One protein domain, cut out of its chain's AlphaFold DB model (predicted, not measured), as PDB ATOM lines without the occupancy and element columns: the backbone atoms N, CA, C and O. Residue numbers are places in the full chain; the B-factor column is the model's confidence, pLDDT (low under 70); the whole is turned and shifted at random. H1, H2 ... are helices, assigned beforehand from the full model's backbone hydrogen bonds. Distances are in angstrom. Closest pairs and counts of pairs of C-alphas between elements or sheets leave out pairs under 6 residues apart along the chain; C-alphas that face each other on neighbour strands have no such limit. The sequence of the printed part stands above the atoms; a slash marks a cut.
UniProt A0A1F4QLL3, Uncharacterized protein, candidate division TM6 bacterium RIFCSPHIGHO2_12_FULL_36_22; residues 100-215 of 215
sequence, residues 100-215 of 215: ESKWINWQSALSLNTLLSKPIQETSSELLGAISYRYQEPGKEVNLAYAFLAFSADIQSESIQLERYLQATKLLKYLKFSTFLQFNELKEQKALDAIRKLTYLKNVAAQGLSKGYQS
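Overview. This is residues 100 to 215 of the 215 residues of an uncharacterized protein of candidate division TM6 bacterium RIFCSPHIGHO2_12_FULL_36_22 (UniProt A0A1F4QLL3). The model is a long helical hairpin, H3 and H4 side by side and running opposite ways, with the shorter helix H2 crossing both of them near the open end, where H3 begins and H4 ends. The short helix H1 and the unnamed stretch 100 to 111 come before H2, while the hairpin's turn, residues 175 to 184, makes the far end of the long axis. The printed part has 116 residues with four named helices in the order H1, H2, H3, H4 and no named strand; the class is all helix. The whole is loose, with a radius of gyration of the C-alphas of 16.9 A, and elongated, its C-alphas spanning 56 by 32 by 22 A.

Along the chain. The printed part begins with residues 100 to 111, which hold no named element and whose C-alphas lie 4 to 14 A from the mean of all C-alphas. H1 is residues 112 to 117, starting at C-alpha 112 at (216.772, 180.937, 140.534). H2 is residues 120 to 135, 22.2 A from first to last C-alpha. H3, the longest helix, is residues 144 to 174, 44.7 A long, and starts at C-alpha 144 at (227.003, 189.092, 162.200). H4 is residues 185 to 212, 40.8 A long, and ends at C-alpha 212 at (233.020, 180.415, 158.436).

Arrangement. H4 is the hub, touching the three other helices. H3 and H4 form a helical hairpin at a shallow tilt of 22 degrees, opposite ways; their closest C-alphas, those of Ser 159 and Ile 195, are 5.8 A apart. H2 touches H4 about perpendicular, at 85 degrees, with the C-alphas of Ser 124 and Gly 208 closest at 5.1 A; H4 touches H2 with residues 201 to 208 alone. H2 also touches H3 about perpendicular, at 81 degrees, through residues 131 to 135 of H2 and 144 to 151 of H3, the closest C-alphas being those of Tyr 135 and Ala 147 at 5.1 A. H1 and H4 only just touch, with 3 pairs of C-alphas within 8 A; the closest are those of Leu 112 and Lys 197, 6.0 A apart. H1 and H2 are close but not clearly touching, the C-alphas of Leu 115 and Thr 123 being closest at 7.6 A. H1 and H3 are apart. The helix packing is mostly crossed, with one of four touching pairs at a shallow tilt. In H1, H2, H3 and H4 every O i to N i+4 pair is within hydrogen-bond range.

Size, cuts and confidence. The two C-alphas farthest apart, those of Thr 179 and Ser 215, the chain's last residue, are 56.6 A apart. The printed part has no cut. The link from H1 to H2 is tight, those from H2 to H3 and from H3 to H4 are short, and no link is long. The mean pLDDT of the printed part is 82.6; residues 171 to 184 and 211 to 215 are under 70.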
ATOM      1  N   GLU A 100     212.316 196.362 145.900       87.56
ATOM      2  CA  GLU A 100     213.742 196.030 145.750       87.56
ATOM      3  C   GLU A 100     214.469 195.810 147.087       87.56
ATOM      4  O   GLU A 100     215.439 195.058 147.159       87.56
ATOM      5  N   SER A 101     213.968 196.396 148.180       88.62
ATOM      6  CA  SER A 101     214.528 196.181 149.521       88.62
ATOM      7  C   SER A 101     214.229 194.792 150.098       88.62
ATOM      8  O   SER A 101     214.771 194.441 151.141       88.62
ATOM      9  N   LYS A 102     213.382 193.982 149.453       93.69
ATOM     10  CA  LYS A 102     213.003 192.650 149.943       93.69
ATOM     11  C   LYS A 102     213.972 191.569 149.492       93.69
ATOM     12  O   LYS A 102     214.606 191.680 148.445       93.69
ATOM     13  N   TRP A 103     214.109 190.520 150.294       95.00
ATOM     14  CA  TRP A 103     215.066 189.445 150.023       95.00
ATOM     15  C   TRP A 103     214.672 188.584 148.826       95.00
ATOM     16  O   TRP A 103     215.557 188.143 148.095       95.00
ATOM     17  N   ILE A 104     213.377 188.439 148.525       93.00
ATOM     18  CA  ILE A 104     212.928 187.852 147.246       93.00
ATOM     19  C   ILE A 104     213.566 188.527 146.019       93.00
ATOM     20  O   ILE A 104     213.815 187.879 144.997       93.00
ATOM     21  N   ASN A 105     213.875 189.820 146.137       92.50
ATOM     22  CA  ASN A 105     214.433 190.653 145.082       92.50
ATOM     23  C   ASN A 105     215.945 190.857 145.226       92.50
ATOM     24  O   ASN A 105     216.534 191.593 144.437       92.50
ATOM     25  N   TRP A 106     216.601 190.160 146.161       92.81
ATOM     26  CA  TRP A 106     218.059 190.102 146.195       92.81
ATOM     27  C   TRP A 106     218.570 189.524 144.873       92.81
ATOM     28  O   TRP A 106     218.141 188.444 144.457       92.81
ATOM     29  N   GLN A 107     219.412 190.289 144.174       89.94
ATOM     30  CA  GLN A 107     219.819 190.018 142.792       89.94
ATOM     31  C   GLN A 107     218.603 189.750 141.876       89.94
ATOM     32  O   GLN A 107     218.475 188.681 141.284       89.94
ATOM     33  N   SER A 108     217.667 190.703 141.788       86.69
ATOM     34  CA  SER A 108     216.421 190.592 141.002       86.69
ATOM     35  C   SER A 108     216.640 190.265 139.519       86.69
ATOM     36  O   SER A 108     215.803 189.597 138.915       86.69
ATOM     37  N   ALA A 109     217.777 190.673 138.951       85.81
ATOM     38  CA  ALA A 109     218.174 190.353 137.582       85.81
ATOM     39  C   ALA A 109     218.523 188.866 137.369       85.81
ATOM     40  O   ALA A 109     218.539 188.395 136.233       85.81
ATOM     41  N   LEU A 110     218.810 188.119 138.441       86.31
ATOM     42  CA  LEU A 110     219.199 186.715 138.366       86.31
ATOM     43  C   LEU A 110     218.013 185.792 138.650       86.31
ATOM     44  O   LEU A 110     217.311 185.906 139.660       86.31
ATOM     45  N   SER A 111     217.821 184.831 137.745       86.12
ATOM     46  CA  SER A 111     216.855 183.753 137.932       86.12
ATOM     47  C   SER A 111     217.342 182.759 138.992       86.12
ATOM     48  O   SER A 111     218.545 182.625 139.230       86.12
ATOM     49  N   LEU A 112     216.418 182.003 139.592       86.75
ATOM     50  CA  LEU A 112     216.772 180.937 140.534       86.75
ATOM     51  C   LEU A 112     217.715 179.900 139.905       86.75
ATOM     52  O   LEU A 112     218.668 179.481 140.548       86.75
ATOM     53  N   ASN A 113     217.491 179.525 138.643       87.75
ATOM     54  CA  ASN A 113     218.347 178.559 137.947       87.75
ATOM     55  C   ASN A 113     219.781 179.082 137.799       87.75
ATOM     56  O   ASN A 113     220.734 178.334 137.988       87.75
ATOM     57  N   THR A 114     219.933 180.380 137.530       87.94
ATOM     58  CA  THR A 114     221.246 181.029 137.455       87.94
ATOM     59  C   THR A 114     221.933 181.058 138.822       87.94
ATOM     60  O   THR A 114     223.130 180.803 138.917       87.94
ATOM     61  N   LEU A 115     221.176 181.311 139.893       87.44
ATOM     62  CA  LEU A 115     221.697 181.254 141.260       87.44
ATOM     63  C   LEU A 115     222.141 179.838 141.646       87.44
ATOM     64  O   LEU A 115     223.189 179.690 142.260       87.44
ATOM     65  N   LEU A 116     221.381 178.813 141.255       88.06
ATOM     66  CA  LEU A 116     221.707 177.406 141.512       88.06
ATOM     67  C   LEU A 116     222.937 176.919 140.735       88.06
ATOM     68  O   LEU A 116     223.591 175.980 141.175       88.06
ATOM     69  N   SER A 117     223.250 177.533 139.589       89.50
ATOM     70  CA  SER A 117     224.454 177.203 138.812       89.50
ATOM     71  C   SER A 117     225.736 177.845 139.343       89.50
ATOM     72  O   SER A 117     226.825 177.420 138.960       89.50
ATOM     73  N   LYS A 118     225.634 178.869 140.202       88.81
ATOM     74  CA  LYS A 118     226.810 179.499 140.809       88.81
ATOM     75  C   LYS A 118     227.430 178.577 141.869       88.81
ATOM     76  O   LYS A 118     226.700 177.863 142.560       88.81
ATOM     77  N   PRO A 119     228.757 178.638 142.081       89.00
ATOM     78  CA  PRO A 119     229.382 177.999 143.230       89.00
ATOM     79  C   PRO A 119     228.727 178.452 144.543       89.00
ATOM     80  O   PRO A 119     228.539 179.646 144.802       89.00
ATOM     81  N   ILE A 120     228.378 177.483 145.393       86.38
ATOM     82  CA  ILE A 120     227.677 177.741 146.658       86.38
ATOM     83  C   ILE A 120     228.513 178.644 147.570       86.38
ATOM     84  O   ILE A 120     227.967 179.548 148.194       86.38
ATOM     85  N   GLN A 121     229.831 178.431 147.634       86.88
ATOM     86  CA  GLN A 121     230.752 179.228 148.448       86.88
ATOM     87  C   GLN A 121     230.765 180.706 148.036       86.88
ATOM     88  O   GLN A 121     230.692 181.576 148.903       86.88
ATOM     89  N   GLU A 122     230.807 180.990 146.734       88.50
ATOM     90  CA  GLU A 122     230.772 182.361 146.212       88.50
ATOM     91  C   GLU A 122     229.436 183.027 146.541       88.50
ATOM     92  O   GLU A 122     229.401 184.101 147.139       88.50
ATOM     93  N   THR A 123     228.330 182.334 146.255       90.62
ATOM     94  CA  THR A 123     226.975 182.838 146.536       90.62
ATOM     95  C   THR A 123     226.762 183.086 148.030       90.62
ATOM     96  O   THR A 123     226.151 184.075 148.423       90.62
ATOM     97  N   SER A 124     227.287 182.198 148.874       91.75
ATOM     98  CA  SER A 124     227.286 182.335 150.330       91.75
ATOM     99  C   SER A 124     228.030 183.586 150.782       91.75
ATOM    100  O   SER A 124     227.504 184.339 151.597       91.75
ATOM    101  N   SER A 125     229.237 183.816 150.266       90.19
ATOM    102  CA  SER A 125     230.042 184.989 150.617       90.19
ATOM    103  C   SER A 125     229.343 186.292 150.208       90.19
ATOM    104  O   SER A 125     229.166 187.185 151.038       90.19
ATOM    105  N   GLU A 126     228.839 186.360 148.968       92.75
ATOM    106  CA  GLU A 126     228.040 187.493 148.476       92.75
ATOM    107  C   GLU A 126     226.816 187.752 149.371       92.75
ATOM    108  O   GLU A 126     226.510 188.897 149.715       92.75
ATOM    109  N   LEU A 127     226.113 186.686 149.770       93.81
ATOM    110  CA  LEU A 127     224.912 186.778 150.592       93.81
ATOM    111  C   LEU A 127     225.221 187.241 152.019       93.81
ATOM    112  O   LEU A 127     224.537 188.129 152.523       93.81
ATOM    113  N   LEU A 128     226.256 186.696 152.663       91.69
ATOM    114  CA  LEU A 128     226.677 187.124 154.000       91.69
ATOM    115  C   LEU A 128     227.148 188.583 154.004       91.69
ATOM    116  O   LEU A 128     226.814 189.326 154.928       91.69
ATOM    117  N   GLY A 129     227.845 189.023 152.952       91.00
ATOM    118  CA  GLY A 129     228.198 190.430 152.761       91.00
ATOM    119  C   GLY A 129     226.961 191.326 152.644       91.00
ATOM    120  O   GLY A 129     226.863 192.344 153.327       91.00
ATOM    121  N   ALA A 130     225.967 190.913 151.853       93.06
ATOM    122  CA  ALA A 130     224.710 191.648 151.710       93.06
ATOM    123  C   ALA A 130     223.893 191.701 153.015       93.06
ATOM    124  O   ALA A 130     223.306 192.737 153.328       93.06
ATOM    125  N   ILE A 131     223.860 190.605 153.782       92.62
ATOM    126  CA  ILE A 131     223.215 190.539 155.104       92.62
ATOM    127  C   ILE A 131     223.893 191.521 156.056       92.62
ATOM    128  O   ILE A 131     223.222 192.350 156.668       92.62
ATOM    129  N   SER A 132     225.222 191.467 156.130       90.62
ATOM    130  CA  SER A 132     226.019 192.356 156.976       90.62
ATOM    131  C   SER A 132     225.736 193.815 156.653       90.62
ATOM    132  O   SER A 132     225.380 194.576 157.542       90.62
ATOM    133  N   TYR A 133     225.800 194.181 155.371       90.81
ATOM    134  CA  TYR A 133     225.552 195.544 154.913       90.81
ATOM    135  C   TYR A 133     224.134 196.032 155.235       90.81
ATOM    136  O   TYR A 133     223.956 197.158 155.693       90.81
ATOM    137  N   ARG A 134     223.108 195.194 155.025       91.62
ATOM    138  CA  ARG A 134     221.706 195.596 155.224       91.62
ATOM    139  C   ARG A 134     221.345 195.826 156.694       91.62
ATOM    140  O   ARG A 134     220.493 196.668 156.963       91.62
ATOM    141  N   TYR A 135     221.950 195.085 157.619       90.56
ATOM    142  CA  TYR A 135     221.636 195.170 159.053       90.56
ATOM    143  C   TYR A 135     222.746 195.814 159.888       90.56
ATOM    144  O   TYR A 135     222.675 195.791 161.118       90.56
ATOM    145  N   GLN A 136     223.768 196.386 159.249       86.44
ATOM    146  CA  GLN A 136     224.795 197.137 159.952       86.44
ATOM    147  C   GLN A 136     224.208 198.440 160.494       86.44
ATOM    148  O   GLN A 136     223.640 199.250 159.761       86.44
ATOM    149  N   GLU A 137     224.387 198.666 161.793       78.94
ATOM    150  CA  GLU A 137     224.062 199.949 162.401       78.94
ATOM    151  C   GLU A 137     225.154 200.984 162.074       78.94
ATOM    152  O   GLU A 137     226.347 200.674 162.183       78.94
ATOM    153  N   PRO A 138     224.784 202.226 161.703       78.56
ATOM    154  CA  PRO A 138     225.757 203.278 161.439       78.56
ATOM    155  C   PRO A 138     226.681 203.501 162.643       78.56
ATOM    156  O   PRO A 138     226.219 203.741 163.757       78.56
ATOM    157  N   GLY A 139     227.994 203.435 162.413       76.12
ATOM    158  CA  GLY A 139     229.002 203.704 163.442       76.12
ATOM    159  C   GLY A 139     229.249 202.571 164.446       76.12
ATOM    160  O   GLY A 139     229.959 202.801 165.421       76.12
ATOM    161  N   LYS A 140     228.703 201.364 164.228       77.44
ATOM    162  CA  LYS A 140     229.004 200.176 165.044       77.44
ATOM    163  C   LYS A 140     229.718 199.090 164.240       77.44
ATOM    164  O   LYS A 140     229.555 198.983 163.022       77.44
ATOM    165  N   GLU A 141     230.499 198.274 164.947       78.12
ATOM    166  CA  GLU A 141     231.064 197.042 164.397       78.12
ATOM    167  C   GLU A 141     229.950 196.085 163.948       78.12
ATOM    168  O   GLU A 141     228.852 196.056 164.514       78.12
ATOM    169  N   VAL A 142     230.226 195.307 162.901       77.06
ATOM    170  CA  VAL A 142     229.246 194.397 162.302       77.06
ATOM    171  C   VAL A 142     228.959 193.243 163.262       77.06
ATOM    172  O   VAL A 142     229.767 192.331 163.423       77.06
ATOM    173  N   ASN A 143     227.765 193.235 163.852       84.69
ATOM    174  CA  ASN A 143     227.267 192.084 164.595       84.69
ATOM    175  C   ASN A 143     226.628 191.073 163.628       84.69
ATOM    176  O   ASN A 143     225.431 191.133 163.335       84.69
ATOM    177  N   LEU A 144     227.440 190.132 163.138       82.31
ATOM    178  CA  LEU A 144     227.003 189.092 162.200       82.31
ATOM    179  C   LEU A 144     225.874 188.213 162.754       82.31
ATOM    180  O   LEU A 144     224.975 187.832 162.005       82.31
ATOM    181  N   ALA A 145     225.885 187.912 164.057       85.44
ATOM    182  CA  ALA A 145     224.845 187.096 164.679       85.44
ATOM    183  C   ALA A 145     223.487 187.812 164.651       85.44
ATOM    184  O   ALA A 145     222.482 187.223 164.250       85.44
ATOM    185  N   TYR A 146     223.465 189.099 165.007       87.50
ATOM    186  CA  TYR A 146     222.263 189.928 164.915       87.50
ATOM    187  C   TYR A 146     221.771 190.055 163.468       87.50
ATOM    188  O   TYR A 146     220.596 189.806 163.196       87.50
ATOM    189  N   ALA A 147     222.673 190.372 162.534       88.38
ATOM    190  CA  ALA A 147     222.337 190.521 161.121       88.38
ATOM    191  C   ALA A 147     221.729 189.235 160.538       88.38
ATOM    192  O   ALA A 147     220.748 189.285 159.796       88.38
ATOM    193  N   PHE A 148     222.258 188.070 160.917       89.31
ATOM    194  CA  PHE A 148     221.724 186.787 160.475       89.31
ATOM    195  C   PHE A 148     220.359 186.453 161.093       89.31
ATOM    196  O   PHE A 148     219.482 185.930 160.403       89.31
ATOM    197  N   LEU A 149     220.143 186.769 162.374       89.75
ATOM    198  CA  LEU A 149     218.832 186.600 163.011       89.75
ATOM    199  C   LEU A 149     217.772 187.486 162.343       89.75
ATOM    200  O   LEU A 149     216.688 186.998 162.020       89.75
ATOM    201  N   ALA A 150     218.105 188.752 162.078       90.75
ATOM    202  CA  ALA A 150     217.230 189.684 161.373       90.75
ATOM    203  C   ALA A 150     216.933 189.208 159.940       90.75
ATOM    204  O   ALA A 150     215.772 189.152 159.534       90.75
ATOM    205  N   PHE A 151     217.959 188.753 159.214       94.00
ATOM    206  CA  PHE A 151     217.808 188.109 157.908       94.00
ATOM    207  C   PHE A 151     216.844 186.918 157.955       94.00
ATOM    208  O   PHE A 151     215.916 186.837 157.152       94.00
ATOM    209  N   SER A 152     217.033 185.997 158.904       92.62
ATOM    210  CA  SER A 152     216.187 184.809 159.031       92.62
ATOM    211  C   SER A 152     214.731 185.178 159.324       92.62
ATOM    212  O   SER A 152     213.821 184.561 158.762       92.62
ATOM    213  N   ALA A 153     214.500 186.183 160.172       91.31
ATOM    214  CA  ALA A 153     213.163 186.682 160.479       91.31
ATOM    215  C   ALA A 153     212.492 187.305 159.244       91.31
ATOM    216  O   ALA A 153     211.329 187.005 158.960       91.31
ATOM    217  N   ASP A 154     213.230 188.104 158.468       93.19
ATOM    218  CA  ASP A 154     212.717 188.713 157.241       93.19
ATOM    219  C   ASP A 154     212.397 187.660 156.174       93.19
ATOM    220  O   ASP A 154     211.287 187.660 155.644       93.19
ATOM    221  N   ILE A 155     213.300 186.706 155.915       94.44
ATOM    222  CA  ILE A 155     213.047 185.585 154.995       94.44
ATOM    223  C   ILE A 155     211.782 184.822 155.400       94.44
ATOM    224  O   ILE A 155     210.923 184.554 154.561       94.44
ATOM    225  N   GLN A 156     211.638 184.492 156.688       91.56
ATOM    226  CA  GLN A 156     210.468 183.776 157.192       91.56
ATOM    227  C   GLN A 156     209.178 184.588 157.012       91.56
ATOM    228  O   GLN A 156     208.163 184.039 156.585       91.56
ATOM    229  N   SER A 157     209.214 185.888 157.307       91.62
ATOM    230  CA  SER A 157     208.079 186.798 157.126       91.62
ATOM    231  C   SER A 157     207.651 186.893 155.656       91.62
ATOM    232  O   SER A 157     206.463 186.764 155.341       91.62
ATOM    233  N   GLU A 158     208.613 187.039 154.738       93.38
ATOM    234  CA  GLU A 158     208.368 187.063 153.292       93.38
ATOM    235  C   GLU A 158     207.775 185.732 152.795       93.38
ATOM    236  O   GLU A 158     206.777 185.739 152.067       93.38
ATOM    237  N   SER A 159     208.314 184.592 153.245       91.94
ATOM    238  CA  SER A 159     207.798 183.255 152.919       91.94
ATOM    239  C   SER A 159     206.361 183.050 153.398       91.94
ATOM    240  O   SER A 159     205.504 182.674 152.599       91.94
ATOM    241  N   ILE A 160     206.059 183.358 154.667       87.88
ATOM    242  CA  ILE A 160     204.703 183.232 155.232       87.88
ATOM    243  C   ILE A 160     203.711 184.090 154.443       87.88
ATOM    244  O   ILE A 160     202.581 183.671 154.179       87.88
ATOM    245  N   GLN A 161     204.112 185.298 154.043       86.94
ATOM    246  CA  GLN A 161     203.251 186.174 153.261       86.94
ATOM    247  C   GLN A 161     202.913 185.571 151.884       86.94
ATOM    248  O   GLN A 161     201.748 185.601 151.477       86.94
ATOM    249  N   LEU A 162     203.899 184.998 151.187       89.50
ATOM    250  CA  LEU A 162     203.696 184.325 149.898       89.50
ATOM    251  C   LEU A 162     202.848 183.053 150.038       89.50
ATOM    252  O   LEU A 162     201.959 182.809 149.224       89.50
ATOM    253  N   GLU A 163     203.057 182.266 151.092       87.44
ATOM    254  CA  GLU A 163     202.247 181.078 151.381       87.44
ATOM    255  C   GLU A 163     200.785 181.439 151.652       87.44
ATOM    256  O   GLU A 163     199.879 180.816 151.095       87.44
ATOM    257  N   ARG A 164     200.535 182.487 152.449       81.38
ATOM    258  CA  ARG A 164     199.182 183.014 152.693       81.38
ATOM    259  C   ARG A 164     198.522 183.473 151.397       81.38
ATOM    260  O   ARG A 164     197.341 183.198 151.185       81.38
ATOM    261  N   TYR A 165     199.275 184.122 150.508       84.25
ATOM    262  CA  TYR A 165     198.795 184.480 149.176       84.25
ATOM    263  C   TYR A 165     198.390 183.240 148.363       84.25
ATOM    264  O   TYR A 165     197.277 183.205 147.844       84.25
ATOM    265  N   LEU A 166     199.224 182.196 148.315       83.94
ATOM    266  CA  LEU A 166     198.917 180.945 147.604       83.94
ATOM    267  C   LEU A 166     197.725 180.184 148.206       83.94
ATOM    268  O   LEU A 166     196.938 179.561 147.494       83.94
ATOM    269  N   GLN A 167     197.560 180.212 149.526       79.44
ATOM    270  CA  GLN A 167     196.381 179.629 150.171       79.44
ATOM    271  C   GLN A 167     195.114 180.405 149.798       79.44
ATOM    272  O   GLN A 167     194.095 179.799 149.454       79.44
ATOM    273  N   ALA A 168     195.186 181.739 149.793       75.38
ATOM    274  CA  ALA A 168     194.088 182.594 149.359       75.38
ATOM    275  C   ALA A 168     193.741 182.375 147.878       75.38
ATOM    276  O   ALA A 168     192.559 182.319 147.535       75.38
ATOM    277  N   THR A 169     194.733 182.182 147.001       73.19
ATOM    278  CA  THR A 169     194.489 181.919 145.574       73.19
ATOM    279  C   THR A 169     193.809 180.571 145.354       73.19
ATOM    280  O   THR A 169     192.818 180.502 144.626       73.19
ATOM    281  N   LYS A 170     194.272 179.507 146.024       73.25
ATOM    282  CA  LYS A 170     193.637 178.179 145.978       73.25
ATOM    283  C   LYS A 170     192.185 178.244 146.431       73.25
ATOM    284  O   LYS A 170     191.307 177.671 145.787       73.25
ATOM    285  N   LEU A 171     191.932 178.981 147.509       66.50
ATOM    286  CA  LEU A 171     190.592 179.185 148.028       66.50
ATOM    287  C   LEU A 171     189.722 179.949 147.020       66.50
ATOM    288  O   LEU A 171     188.640 179.485 146.690       66.50
ATOM    289  N   LEU A 172     190.197 181.044 146.431       67.69
ATOM    290  CA  LEU A 172     189.442 181.764 145.397       67.69
ATOM    291  C   LEU A 172     189.124 180.921 144.156       67.69
ATOM    292  O   LEU A 172     188.009 181.007 143.632       67.69
ATOM    293  N   LYS A 173     190.083 180.105 143.697       66.38
ATOM    294  CA  LYS A 173     189.892 179.167 142.581       66.38
ATOM    295  C   LYS A 173     188.803 178.147 142.905       66.38
ATOM    296  O   LYS A 173     187.886 177.965 142.107       66.38
ATOM    297  N   TYR A 174     188.857 177.548 144.096       64.31
ATOM    298  CA  TYR A 174     187.836 176.614 144.576       64.31
ATOM    299  C   TYR A 174     186.431 177.237 144.572       64.31
ATOM    300  O   TYR A 174     185.449 176.588 144.217       64.31
ATOM    301  N   LEU A 175     186.339 178.526 144.895       60.62
ATOM    302  CA  LEU A 175     185.075 179.256 144.955       60.62
ATOM    303  C   LEU A 175     184.596 179.825 143.627       60.62
ATOM    304  O   LEU A 175     183.539 180.454 143.590       60.62
ATOM    305  N   LYS A 176     185.354 179.616 142.546       62.06
ATOM    306  CA  LYS A 176     185.072 180.179 141.221       62.06
ATOM    307  C   LYS A 176     184.927 181.712 141.238       62.06
ATOM    308  O   LYS A 176     184.236 182.274 140.398       62.06
ATOM    309  N   PHE A 177     185.612 182.394 142.164       59.84
ATOM    310  CA  PHE A 177     185.700 183.864 142.219       59.84
ATOM    311  C   PHE A 177     186.848 184.424 141.361       59.84
ATOM    312  O   PHE A 177     187.218 185.591 141.494       59.84
ATOM    313  N   SER A 178     187.410 183.612 140.461       53.09
ATOM    314  CA  SER A 178     188.553 183.965 139.609       53.09
ATOM    315  C   SER A 178     188.323 185.207 138.740       53.09
ATOM    316  O   SER A 178     189.287 185.843 138.334       53.09
ATOM    317  N   THR A 179     187.069 185.579 138.478       50.00
ATOM    318  CA  THR A 179     186.712 186.695 137.591       50.00
ATOM    319  C   THR A 179     186.829 188.078 138.247       50.00
ATOM    320  O   THR A 179     187.028 189.060 137.543       50.00
ATOM    321  N   PHE A 180     186.709 188.190 139.577       49.22
ATOM    322  CA  PHE A 180     186.577 189.496 140.258       49.22
ATOM    323  C   PHE A 180     187.896 190.124 140.710       49.22
ATOM    324  O   PHE A 180     187.977 191.325 140.955       49.22
ATOM    325  N   LEU A 181     188.941 189.320 140.825       53.34
ATOM    326  CA  LEU A 181     190.271 189.758 141.208       53.34
ATOM    327  C   LEU A 181     191.178 189.261 140.087       53.34
ATOM    328  O   LEU A 181     191.124 188.076 139.790       53.34
ATOM    329  N   GLN A 182     191.949 190.140 139.438       51.75
ATOM    330  CA  GLN A 182     192.845 189.830 138.307       51.75
ATOM    331  C   GLN A 182     193.968 188.839 138.698       51.75
ATOM    332  O   GLN A 182     195.160 189.181 138.773       51.75
ATOM    333  N   PHE A 183     193.568 187.611 139.003       60.94
ATOM    334  CA  PHE A 183     194.388 186.465 139.327       60.94
ATOM    335  C   PHE A 183     194.676 185.724 138.039       60.94
ATOM    336  O   PHE A 183     193.775 185.271 137.341       60.94
ATOM    337  N   ASN A 184     195.960 185.615 137.744       65.31
ATOM    338  CA  ASN A 184     196.474 184.874 136.613       65.31
ATOM    339  C   ASN A 184     197.427 183.811 137.173       65.31
ATOM    340  O   ASN A 184     198.160 184.091 138.124       65.31
ATOM    341  N   GLU A 185     197.420 182.618 136.589       70.50
ATOM    342  CA  GLU A 185     198.354 181.526 136.885       70.50
ATOM    343  C   GLU A 185     199.814 182.000 136.870       70.50
ATOM    344  O   GLU A 185     200.611 181.577 137.704       70.50
ATOM    345  N   LEU A 186     200.139 182.992 136.034       75.19
ATOM    346  CA  LEU A 186     201.452 183.639 136.016       75.19
ATOM    347  C   LEU A 186     201.859 184.257 137.366       75.19
ATOM    348  O   LEU A 186     203.029 184.203 137.735       75.19
ATOM    349  N   LYS A 187     200.927 184.857 138.121       79.06
ATOM    350  CA  LYS A 187     201.233 185.442 139.442       79.06
ATOM    351  C   LYS A 187     201.419 184.365 140.510       79.06
ATOM    352  O   LYS A 187     202.235 184.536 141.410       79.06
ATOM    353  N   GLU A 188     200.690 183.260 140.395       83.75
ATOM    354  CA  GLU A 188     200.850 182.102 141.274       83.75
ATOM    355  C   GLU A 188     202.213 181.439 141.066       83.75
ATOM    356  O   GLU A 188     202.935 181.206 142.034       83.75
ATOM    357  N   GLN A 189     202.605 181.234 139.806       85.38
ATOM    358  CA  GLN A 189     203.915 180.692 139.460       85.38
ATOM    359  C   GLN A 189     205.047 181.590 139.975       85.38
ATOM    360  O   GLN A 189     205.972 181.103 140.618       85.38
ATOM    361  N   LYS A 190     204.926 182.914 139.800       87.44
ATOM    362  CA  LYS A 190     205.884 183.881 140.362       87.44
ATOM    363  C   LYS A 190     206.002 183.782 141.884       87.44
ATOM    364  O   LYS A 190     207.110 183.850 142.406       87.44
ATOM    365  N   ALA A 191     204.890 183.607 142.598       88.56
ATOM    366  CA  ALA A 191     204.917 183.444 144.049       88.56
ATOM    367  C   ALA A 191     205.594 182.126 144.473       88.56
ATOM    368  O   ALA A 191     206.363 182.120 145.431       88.56
ATOM    369  N   LEU A 192     205.367 181.029 143.742       90.31
ATOM    370  CA  LEU A 192     206.062 179.755 143.971       90.31
ATOM    371  C   LEU A 192     207.572 179.872 143.734       90.31
ATOM    372  O   LEU A 192     208.361 179.406 144.557       90.31
ATOM    373  N   ASP A 193     207.980 180.522 142.646       90.19
ATOM    374  CA  ASP A 193     209.393 180.736 142.334       90.19
ATOM    375  C   ASP A 193     210.066 181.641 143.379       90.19
ATOM    376  O   ASP A 193     211.192 181.367 143.800       90.19
ATOM    377  N   ALA A 194     209.353 182.652 143.885       91.25
ATOM    378  CA  ALA A 194     209.822 183.493 144.984       91.25
ATOM    379  C   ALA A 194     210.033 182.696 146.285       91.25
ATOM    380  O   ALA A 194     211.072 182.850 146.925       91.25
ATOM    381  N   ILE A 195     209.113 181.792 146.651       93.06
ATOM    382  CA  ILE A 195     209.280 180.905 147.822       93.06
ATOM    383  C   ILE A 195     210.511 180.008 147.658       93.06
ATOM    384  O   ILE A 195     211.303 179.855 148.592       93.06
ATOM    385  N   ARG A 196     210.702 179.422 146.469       92.62
ATOM    386  CA  ARG A 196     211.874 178.582 146.177       92.62
ATOM    387  C   ARG A 196     213.170 179.376 146.289       92.62
ATOM    388  O   ARG A 196     214.130 178.886 146.879       92.62
ATOM    389  N   LYS A 197     213.179 180.616 145.792       93.56
ATOM    390  CA  LYS A 197     214.318 181.526 145.926       93.56
ATOM    391  C   LYS A 197     214.619 181.840 147.390       93.56
ATOM    392  O   LYS A 197     215.748 181.637 147.810       93.56
ATOM    393  N   LEU A 198     213.630 182.235 148.193       94.38
ATOM    394  CA  LEU A 198     213.822 182.477 149.633       94.38
ATOM    395  C   LEU A 198     214.370 181.252 150.368       94.38
ATOM    396  O   LEU A 198     215.282 181.367 151.185       94.38
ATOM    397  N   THR A 199     213.845 180.072 150.039       93.56
ATOM    398  CA  THR A 199     214.308 178.799 150.607       93.56
ATOM    399  C   THR A 199     215.772 178.542 150.256       93.56
ATOM    400  O   THR A 199     216.561 178.172 151.123       93.56
ATOM    401  N   TYR A 200     216.156 178.788 149.001       93.44
ATOM    402  CA  TYR A 200     217.545 178.703 148.563       93.44
ATOM    403  C   TYR A 200     218.448 179.666 149.346       93.44
ATOM    404  O   TYR A 200     219.452 179.227 149.904       93.44
ATOM    405  N   LEU A 201     218.062 180.941 149.468       93.94
ATOM    406  CA  LEU A 201     218.842 181.945 150.206       93.94
ATOM    407  C   LEU A 201     219.055 181.550 151.666       93.94
ATOM    408  O   LEU A 201     220.177 181.619 152.164       93.94
ATOM    409  N   LYS A 202     218.001 181.072 152.336       93.56
ATOM    410  CA  LYS A 202     218.094 180.576 153.713       93.56
ATOM    411  C   LYS A 202     219.135 179.462 153.843       93.56
ATOM    412  O   LYS A 202     219.964 179.493 154.751       93.56
ATOM    413  N   ASN A 203     219.101 178.493 152.930       91.38
ATOM    414  CA  ASN A 203     219.999 177.342 152.959       91.38
ATOM    415  C   ASN A 203     221.450 177.738 152.664       91.38
ATOM    416  O   ASN A 203     222.358 177.282 153.356       91.38
ATOM    417  N   VAL A 204     221.670 178.608 151.677       92.12
ATOM    418  CA  VAL A 204     223.006 179.112 151.330       92.12
ATOM    419  C   VAL A 204     223.614 179.895 152.489       92.12
ATOM    420  O   VAL A 204     224.761 179.647 152.853       92.12
ATOM    421  N   ALA A 205     222.842 180.784 153.118       90.38
ATOM    422  CA  ALA A 205     223.322 181.568 154.251       90.38
ATOM    423  C   ALA A 205     223.695 180.673 155.450       90.38
ATOM    424  O   ALA A 205     224.732 180.878 156.080       90.38
ATOM    425  N   ALA A 206     222.892 179.639 155.733       88.44
ATOM    426  CA  ALA A 206     223.178 178.672 156.793       88.44
ATOM    427  C   ALA A 206     224.467 177.870 156.528       88.44
ATOM    428  O   ALA A 206     225.278 177.675 157.435       88.44
ATOM    429  N   GLN A 207     224.690 177.438 155.282       86.12
ATOM    430  CA  GLN A 207     225.923 176.743 154.899       86.12
ATOM    431  C   GLN A 207     227.149 177.654 155.009       86.12
ATOM    432  O   GLN A 207     228.196 177.210 155.483       86.12
ATOM    433  N   GLY A 208     227.011 178.926 154.635       82.38
ATOM    434  CA  GLY A 208     228.060 179.930 154.784       82.38
ATOM    435  C   GLY A 208     228.535 180.096 156.219       82.38
ATOM    436  O   GLY A 208     229.733 180.012 156.485       82.38
ATOM    437  N   LEU A 209     227.593 180.233 157.155       78.81
ATOM    438  CA  LEU A 209     227.912 180.302 158.580       78.81
ATOM    439  C   LEU A 209     228.620 179.042 159.078       78.81
ATOM    440  O   LEU A 209     229.628 179.152 159.767       78.81
ATOM    441  N   SER A 210     228.145 177.849 158.707       76.44
ATOM    442  CA  SER A 210     228.766 176.599 159.172       76.44
ATOM    443  C   SER A 210     230.233 176.448 158.754       76.44
ATOM    444  O   SER A 210     231.013 175.854 159.492       76.44
ATOM    445  N   LYS A 211     230.618 177.007 157.598       66.25
ATOM    446  CA  LYS A 211     231.994 176.958 157.089       66.25
ATOM    447  C   LYS A 211     232.862 178.087 157.641       66.25
ATOM    448  O   LYS A 211     234.024 177.842 157.933       66.25
ATOM    449  N   GLY A 212     232.303 179.283 157.833       57.31
ATOM    450  CA  GLY A 212     233.020 180.415 158.436       57.31
ATOM    451  C   GLY A 212     233.392 180.207 159.910       57.31
ATOM    452  O   GLY A 212     234.313 180.847 160.392       57.31
ATOM    453  N   TYR A 213     232.720 179.293 160.619       48.75
ATOM    454  CA  TYR A 213     233.098 178.876 161.978       48.75
ATOM    455  C   TYR A 213     234.235 177.835 162.023       48.75
ATOM    456  O   TYR A 213     234.717 177.523 163.109       48.75
ATOM    457  N   GLN A 214     234.633 177.257 160.882       43.47
ATOM    458  CA  GLN A 214     235.681 176.228 160.796       43.47
ATOM    459  C   GLN A 214     237.033 176.762 160.288       43.47
ATOM    460  O   GLN A 214     237.997 175.999 160.254       43.47
ATOM    461  N   SER A 215     237.098 178.035 159.883       41.09
ATOM    462  CA  SER A 215     238.313 178.752 159.465       41.09
ATOM    463  C   SER A 215     238.804 179.683 160.561       41.09
ATOM    464  O   SER A 215     240.030 179.724 160.784       41.09
TER     465      SER A 215